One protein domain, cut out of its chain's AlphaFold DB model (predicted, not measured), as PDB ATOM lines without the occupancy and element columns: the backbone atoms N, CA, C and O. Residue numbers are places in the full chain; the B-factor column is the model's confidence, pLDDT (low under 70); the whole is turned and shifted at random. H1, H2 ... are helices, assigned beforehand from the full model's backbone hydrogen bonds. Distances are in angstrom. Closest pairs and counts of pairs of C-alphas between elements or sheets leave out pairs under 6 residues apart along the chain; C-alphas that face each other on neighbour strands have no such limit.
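This is residues 215 to 223 and 246 to 290 of the 757 residues of the protein "DUF3342 domain-containing protein" of Stylonychia lemnae (UniProt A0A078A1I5). One helix of 13 residues, H2, runs along one side of a small domain, with the short helix H1 at its beginning and the short helix H3 turned across its other end. The unnamed stretch from 251 to 260 runs one way past H2, the chain turns at H1, and H2 folds back the other way; a short separate piece, residues 215 to 223, is tied to that stretch by a brief parallel pairing. The printed part has 54 residues with three named helices, in the order H1, H2, H3, and no named strand. The class is all helix, though the helices hold 23 of the 54 printed residues, under half. The whole is compact, with a radius of gyration of the C-alphas of 11.3 A, and the C-alphas span 31 by 27 by 15 A.

Residues 215 to 216 pair in parallel with residues 254 to 255, both stretches too short to be named as strands. After the unnamed residues 246 to 260 comes H1, residues 261 to 264, joined by a tight link of 2 residues to H2, residues 267 to 279. H1 and H2 are close but not clearly touching; their closest C-alphas, those of Ala 261 and Tyr 267, are 5.8 A apart. A tight link of 1 residue leads from H2 to H3, residues 281 to 286. H2 and H3 are close but not clearly touching; their closest C-alphas, those of Val 277 and Ile 284, are 7.2 A apart. The lines of H2 and H3 stand about perpendicular, at 74 degrees. H1 and H3 are apart. Every O i to N i+4 pair is within hydrogen-bond range in H2 and H3; H1 is too short for such a pair, and its 1 pair of O i and N i+3 is within range.

The printed part begins at Val 215, with its C-alpha at (-21.207, 38.489, 125.420). H1 is 5.0 A long from C-alpha 261 to C-alpha 264. H2 is the longest helix, 18.5 A from C-alpha 267 at (-32.112, 39.004, 118.868) to C-alpha 279. H3 measures 8.7 A and ends with C-alpha 286 at (-8.352, 27.788, 118.159).

The two C-alphas farthest apart, those of Val 223 and Gln 286, are 31.6 A apart. Residues 224 to 245 are not printed, and C-alphas 223 and 246 are 29.1 A apart across this cut. Neither link between helices is long. The mean pLDDT of the printed part is 71.9, and the model's confidence is low, under 70, at residues 215 to 223, residue 246 and residues 288 to 290.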
ATOM      1  N   VAL A 215     -20.253  38.684 126.524       36.00
ATOM      2  CA  VAL A 215     -21.207  38.489 125.420       36.00
ATOM      3  C   VAL A 215     -21.447  36.996 125.196       36.00
ATOM      4  O   VAL A 215     -20.520  36.198 125.068       36.00
ATOM      5  N   VAL A 216     -22.720  36.608 125.200       37.31
ATOM      6  CA  VAL A 216     -23.163  35.211 125.253       37.31
ATOM      7  C   VAL A 216     -23.608  34.745 123.873       37.31
ATOM      8  O   VAL A 216     -24.556  35.304 123.321       37.31
ATOM      9  N   ILE A 217     -22.961  33.705 123.333       36.31
ATOM     10  CA  ILE A 217     -23.142  33.307 121.929       36.31
ATOM     11  C   ILE A 217     -23.341  31.792 121.781       36.31
ATOM     12  O   ILE A 217     -22.393  31.044 121.557       36.31
ATOM     13  N   ASN A 218     -24.595  31.334 121.856       34.47
ATOM     14  CA  ASN A 218     -25.081  30.176 121.090       34.47
ATOM     15  C   ASN A 218     -26.620  30.174 121.055       34.47
ATOM     16  O   ASN A 218     -27.264  30.225 122.102       34.47
ATOM     17  N   VAL A 219     -27.233  30.108 119.869       36.47
ATOM     18  CA  VAL A 219     -28.693  30.231 119.716       36.47
ATOM     19  C   VAL A 219     -29.252  29.131 118.826       36.47
ATOM     20  O   VAL A 219     -28.846  28.949 117.682       36.47
ATOM     21  N   ASN A 220     -30.231  28.406 119.366       34.41
ATOM     22  CA  ASN A 220     -30.924  27.315 118.689       34.41
ATOM     23  C   ASN A 220     -32.416  27.676 118.570       34.41
ATOM     24  O   ASN A 220     -33.178  27.555 119.537       34.41
ATOM     25  N   ASP A 221     -32.815  28.179 117.402       38.59
ATOM     26  CA  ASP A 221     -34.153  28.724 117.144       38.59
ATOM     27  C   ASP A 221     -35.198  27.619 116.921       38.59
ATOM     28  O   ASP A 221     -35.450  27.171 115.801       38.59
ATOM     29  N   ASP A 222     -35.809  27.149 118.017       37.12
ATOM     30  CA  ASP A 222     -36.693  25.975 117.977       37.12
ATOM     31  C   ASP A 222     -37.846  25.993 119.012       37.12
ATOM     32  O   ASP A 222     -38.092  25.011 119.716       37.12
ATOM     33  N   VAL A 223     -38.599  27.104 119.120       38.50
ATOM     34  CA  VAL A 223     -39.898  27.136 119.839       38.50
ATOM     35  C   VAL A 223     -40.971  27.916 119.071       38.50
ATOM     36  O   VAL A 223     -40.860  29.113 118.839       38.50
ATOM     37  N   THR A 246     -20.921  50.352 124.793       60.41
ATOM     38  CA  THR A 246     -21.274  48.951 124.531       60.41
ATOM     39  C   THR A 246     -20.037  48.080 124.777       60.41
ATOM     40  O   THR A 246     -18.962  48.484 124.331       60.41
ATOM     41  N   PRO A 247     -20.147  46.947 125.497       70.12
ATOM     42  CA  PRO A 247     -19.004  46.075 125.742       70.12
ATOM     43  C   PRO A 247     -18.498  45.533 124.404       70.12
ATOM     44  O   PRO A 247     -19.274  44.966 123.631       70.12
ATOM     45  N   ASP A 248     -17.215  45.742 124.116       77.81
ATOM     46  CA  ASP A 248     -16.632  45.336 122.841       77.81
ATOM     47  C   ASP A 248     -16.571  43.799 122.747       77.81
ATOM     48  O   ASP A 248     -16.217  43.089 123.695       77.81
ATOM     49  N   LEU A 249     -16.950  43.272 121.581       81.44
ATOM     50  CA  LEU A 249     -16.876  41.845 121.283       81.44
ATOM     51  C   LEU A 249     -15.406  41.435 121.116       81.44
ATOM     52  O   LEU A 249     -14.730  41.859 120.179       81.44
ATOM     53  N   GLU A 250     -14.928  40.581 122.021       85.12
ATOM     54  CA  GLU A 250     -13.575  40.020 122.007       85.12
ATOM     55  C   GLU A 250     -13.609  38.488 122.020       85.12
ATOM     56  O   GLU A 250     -14.386  37.882 122.764       85.12
ATOM     57  N   VAL A 251     -12.699  37.852 121.275       82.94
ATOM     58  CA  VAL A 251     -12.540  36.385 121.216       82.94
ATOM     59  C   VAL A 251     -12.373  35.781 122.618       82.94
ATOM     60  O   VAL A 251     -13.028  34.795 122.948       82.94
ATOM     61  N   LYS A 252     -11.597  36.431 123.499       77.50
ATOM     62  CA  LYS A 252     -11.382  36.000 124.896       77.50
ATOM     63  C   LYS A 252     -12.652  36.023 125.770       77.50
ATOM     64  O   LYS A 252     -12.692  35.347 126.794       77.50
ATOM     65  N   ASN A 253     -13.673  36.792 125.375       77.88
ATOM     66  CA  ASN A 253     -14.938  36.964 126.101       77.88
ATOM     67  C   ASN A 253     -16.067  36.070 125.539       77.88
ATOM     68  O   ASN A 253     -17.195  36.127 126.033       77.88
ATOM     69  N   CYS A 254     -15.798  35.261 124.506       77.25
ATOM     70  CA  CYS A 254     -16.801  34.435 123.832       77.25
ATOM     71  C   CYS A 254     -17.124  33.160 124.631       77.25
ATOM     72  O   CYS A 254     -16.337  32.214 124.658       77.25
ATOM     73  N   ILE A 255     -18.315  33.098 125.240       75.50
ATOM     74  CA  ILE A 255     -18.787  31.924 125.998       75.50
ATOM     75  C   ILE A 255     -19.990  31.275 125.296       75.50
ATOM     76  O   ILE A 255     -21.022  31.914 125.064       75.50
ATOM     77  N   SER A 256     -19.878  29.973 125.008       75.06
ATOM     78  CA  SER A 256     -20.969  29.151 124.465       75.06
ATOM     79  C   SER A 256     -21.999  28.832 125.554       75.06
ATOM     80  O   SER A 256     -21.690  28.147 126.529       75.06
ATOM     81  N   ILE A 257     -23.240  29.311 125.398       73.31
ATOM     82  CA  ILE A 257     -24.353  29.022 126.319       73.31
ATOM     83  C   ILE A 257     -25.619  28.722 125.513       73.31
ATOM     84  O   ILE A 257     -26.092  29.558 124.755       73.31
ATOM     85  N   LEU A 258     -26.203  27.536 125.701       75.50
ATOM     86  CA  LEU A 258     -27.363  27.063 124.935       75.50
ATOM     87  C   LEU A 258     -28.698  27.581 125.506       75.50
ATOM     88  O   LEU A 258     -29.394  26.863 126.230       75.50
ATOM     89  N   ILE A 259     -29.082  28.815 125.164       78.81
ATOM     90  CA  ILE A 259     -30.386  29.408 125.524       78.81
ATOM     91  C   ILE A 259     -31.075  29.980 124.271       78.81
ATOM     92  O   ILE A 259     -30.439  30.463 123.344       78.81
ATOM     93  N   SER A 260     -32.410  29.921 124.226       73.38
ATOM     94  CA  SER A 260     -33.188  30.516 123.131       73.38
ATOM     95  C   SER A 260     -33.162  32.048 123.196       73.38
ATOM     96  O   SER A 260     -33.651  32.649 124.157       73.38
ATOM     97  N   ALA A 261     -32.674  32.688 122.133       77.44
ATOM     98  CA  ALA A 261     -32.761  34.137 121.958       77.44
ATOM     99  C   ALA A 261     -34.209  34.635 121.940       77.44
ATOM    100  O   ALA A 261     -34.512  35.678 122.514       77.44
ATOM    101  N   ASP A 262     -35.124  33.860 121.353       74.00
ATOM    102  CA  ASP A 262     -36.552  34.176 121.318       74.00
ATOM    103  C   ASP A 262     -37.208  34.126 122.719       74.00
ATOM    104  O   ASP A 262     -38.234  34.771 122.950       74.00
ATOM    105  N   PHE A 263     -36.598  33.438 123.694       82.19
ATOM    106  CA  PHE A 263     -36.975  33.524 125.112       82.19
ATOM    107  C   PHE A 263     -36.395  34.773 125.796       82.19
ATOM    108  O   PHE A 263     -37.115  35.454 126.527       82.19
ATOM    109  N   LEU A 264     -35.122  35.098 125.540       81.88
ATOM    110  CA  LEU A 264     -34.419  36.234 126.159       81.88
ATOM    111  C   LEU A 264     -34.725  37.603 125.519       81.88
ATOM    112  O   LEU A 264     -34.510  38.622 126.159       81.88
ATOM    113  N   LYS A 265     -35.239  37.634 124.283       84.12
ATOM    114  CA  LYS A 265     -35.496  38.829 123.447       84.12
ATOM    115  C   LYS A 265     -34.263  39.662 123.067       84.12
ATOM    116  O   LYS A 265     -34.397  40.822 122.699       84.12
ATOM    117  N   ILE A 266     -33.096  39.024 123.023       86.50
ATOM    118  CA  ILE A 266     -31.789  39.625 122.687       86.50
ATOM    119  C   ILE A 266     -31.389  39.494 121.203       86.50
ATOM    120  O   ILE A 266     -30.209  39.500 120.891       86.50
ATOM    121  N   TYR A 267     -32.349  39.347 120.284       84.31
ATOM    122  CA  TYR A 267     -32.112  39.004 118.868       84.31
ATOM    123  C   TYR A 267     -31.031  39.854 118.166       84.31
ATOM    124  O   TYR A 267     -30.174  39.289 117.503       84.31
ATOM    125  N   GLN A 268     -30.986  41.170 118.397       82.31
ATOM    126  CA  GLN A 268     -29.972  42.058 117.801       82.31
ATOM    127  C   GLN A 268     -28.540  41.682 118.219       82.31
ATOM    128  O   GLN A 268     -27.659  41.574 117.374       82.31
ATOM    129  N   LEU A 269     -28.336  41.368 119.505       84.81
ATOM    130  CA  LEU A 269     -27.049  40.905 120.035       84.81
ATOM    131  C   LEU A 269     -26.638  39.552 119.429       84.81
ATOM    132  O   LEU A 269     -25.456  39.243 119.365       84.81
ATOM    133  N   VAL A 270     -27.602  38.740 118.984       84.44
ATOM    134  CA  VAL A 270     -27.348  37.448 118.324       84.44
ATOM    135  C   VAL A 270     -26.925  37.647 116.877       84.44
ATOM    136  O   VAL A 270     -26.016  36.957 116.430       84.44
ATOM    137  N   ASP A 271     -27.537  38.592 116.166       84.38
ATOM    138  CA  ASP A 271     -27.122  38.956 114.810       84.38
ATOM    139  C   ASP A 271     -25.691  39.533 114.829       84.38
ATOM    140  O   ASP A 271     -24.817  39.044 114.107       84.38
ATOM    141  N   GLU A 272     -25.414  40.480 115.736       86.38
ATOM    142  CA  GLU A 272     -24.077  41.053 115.986       86.38
ATOM    143  C   GLU A 272     -23.044  39.976 116.370       86.38
ATOM    144  O   GLU A 272     -21.933  39.941 115.831       86.38
ATOM    145  N   ALA A 273     -23.421  39.059 117.265       84.88
ATOM    146  CA  ALA A 273     -22.584  37.946 117.692       84.88
ATOM    147  C   ALA A 273     -22.302  36.940 116.568       84.88
ATOM    148  O   ALA A 273     -21.162  36.508 116.413       84.88
ATOM    149  N   CYS A 274     -23.302  36.571 115.766       84.12
ATOM    150  CA  CYS A 274     -23.119  35.687 114.616       84.12
ATOM    151  C   CYS A 274     -22.211  36.325 113.560       84.12
ATOM    152  O   CYS A 274     -21.362  35.632 112.998       84.12
ATOM    153  N   GLU A 275     -22.334  37.633 113.315       87.50
ATOM    154  CA  GLU A 275     -21.433  38.337 112.402       87.50
ATOM    155  C   GLU A 275     -20.002  38.405 112.963       87.50
ATOM    156  O   GLU A 275     -19.037  38.174 112.234       87.50
ATOM    157  N   TYR A 276     -19.836  38.637 114.270       88.62
ATOM    158  CA  TYR A 276     -18.525  38.595 114.922       88.62
ATOM    159  C   TYR A 276     -17.885  37.201 114.879       88.62
ATOM    160  O   TYR A 276     -16.706  37.085 114.535       88.62
ATOM    161  N   VAL A 277     -18.647  36.141 115.165       85.44
ATOM    162  CA  VAL A 277     -18.169  34.752 115.061       85.44
ATOM    163  C   VAL A 277     -17.796  34.411 113.619       85.44
ATOM    164  O   VAL A 277     -16.784  33.756 113.404       85.44
ATOM    165  N   ALA A 278     -18.552  34.886 112.624       85.69
ATOM    166  CA  ALA A 278     -18.225  34.672 111.215       85.69
ATOM    167  C   ALA A 278     -16.921  35.374 110.790       85.69
ATOM    168  O   ALA A 278     -16.155  34.801 110.018       85.69
ATOM    169  N   ARG A 279     -16.642  36.583 111.305       90.12
ATOM    170  CA  ARG A 279     -15.393  37.315 111.017       90.12
ATOM    171  C   ARG A 279     -14.169  36.708 111.714       90.12
ATOM    172  O   ARG A 279     -13.118  36.617 111.092       90.12
ATOM    173  N   ASN A 280     -14.307  36.267 112.967       89.12
ATOM    174  CA  ASN A 280     -13.191  35.796 113.807       89.12
ATOM    175  C   ASN A 280     -13.142  34.259 113.950       89.12
ATOM    176  O   ASN A 280     -12.516  33.728 114.869       89.12
ATOM    177  N   LEU A 281     -13.808  33.526 113.049       84.88
ATOM    178  CA  LEU A 281     -13.962  32.070 113.124       84.88
ATOM    179  C   LEU A 281     -12.636  31.294 113.296       84.88
ATOM    180  O   LEU A 281     -12.631  30.364 114.103       84.88
ATOM    181  N   PRO A 282     -11.515  31.637 112.620       84.06
ATOM    182  CA  PRO A 282     -10.256  30.905 112.784       84.06
ATOM    183  C   PRO A 282      -9.690  30.976 114.207       84.06
ATOM    184  O   PRO A 282      -9.183  29.977 114.708       84.06
ATOM    185  N   GLU A 283      -9.808  32.128 114.870       83.50
ATOM    186  CA  GLU A 283      -9.338  32.338 116.245       83.50
ATOM    187  C   GLU A 283     -10.279  31.666 117.253       83.50
ATOM    188  O   GLU A 283      -9.836  31.005 118.190       83.50
ATOM    189  N   ILE A 284     -11.591  31.750 117.016       79.56
ATOM    190  CA  ILE A 284     -12.617  31.124 117.865       79.56
ATOM    191  C   ILE A 284     -12.543  29.587 117.806       79.56
ATOM    192  O   ILE A 284     -12.830  28.932 118.803       79.56
ATOM    193  N   VAL A 285     -12.118  29.002 116.681       75.38
ATOM    194  CA  VAL A 285     -11.866  27.552 116.549       75.38
ATOM    195  C   VAL A 285     -10.539  27.124 117.200       75.38
ATOM    196  O   VAL A 285     -10.395  25.960 117.565       75.38
ATOM    197  N   GLN A 286      -9.585  28.043 117.394       77.19
ATOM    198  CA  GLN A 286      -8.352  27.788 118.159       77.19
ATOM    199  C   GLN A 286      -8.552  27.895 119.678       77.19
ATOM    200  O   GLN A 286      -7.725  27.392 120.443       77.19
ATOM    201  N   LEU A 287      -9.651  28.498 120.144       72.81
ATOM    202  CA  LEU A 287     -10.076  28.338 121.531       72.81
ATOM    203  C   LEU A 287     -10.390  26.858 121.781       72.81
ATOM    204  O   LEU A 287     -11.222  26.267 121.094       72.81
ATOM    205  N   ASN A 288      -9.779  26.273 122.816       59.56
ATOM    206  CA  ASN A 288     -10.075  24.914 123.278       59.56
ATOM    207  C   ASN A 288     -11.453  24.851 123.972       59.56
ATOM    208  O   ASN A 288     -11.561  24.605 125.174       59.56
ATOM    209  N   ILE A 289     -12.518  25.102 123.209       58.44
ATOM    210  CA  ILE A 289     -13.905  24.870 123.606       58.44
ATOM    211  C   ILE A 289     -14.095  23.354 123.606       58.44
ATOM    212  O   ILE A 289     -14.175  22.737 122.543       58.44
ATOM    213  N   ASP A 290     -14.107  22.747 124.794       47.94
ATOM    214  CA  ASP A 290     -13.989  21.294 124.939       47.94
ATOM    215  C   ASP A 290     -15.289  20.562 124.544       47.94
ATOM    216  O   ASP A 290     -16.144  20.217 125.355       47.94
TER     217      ASP A 290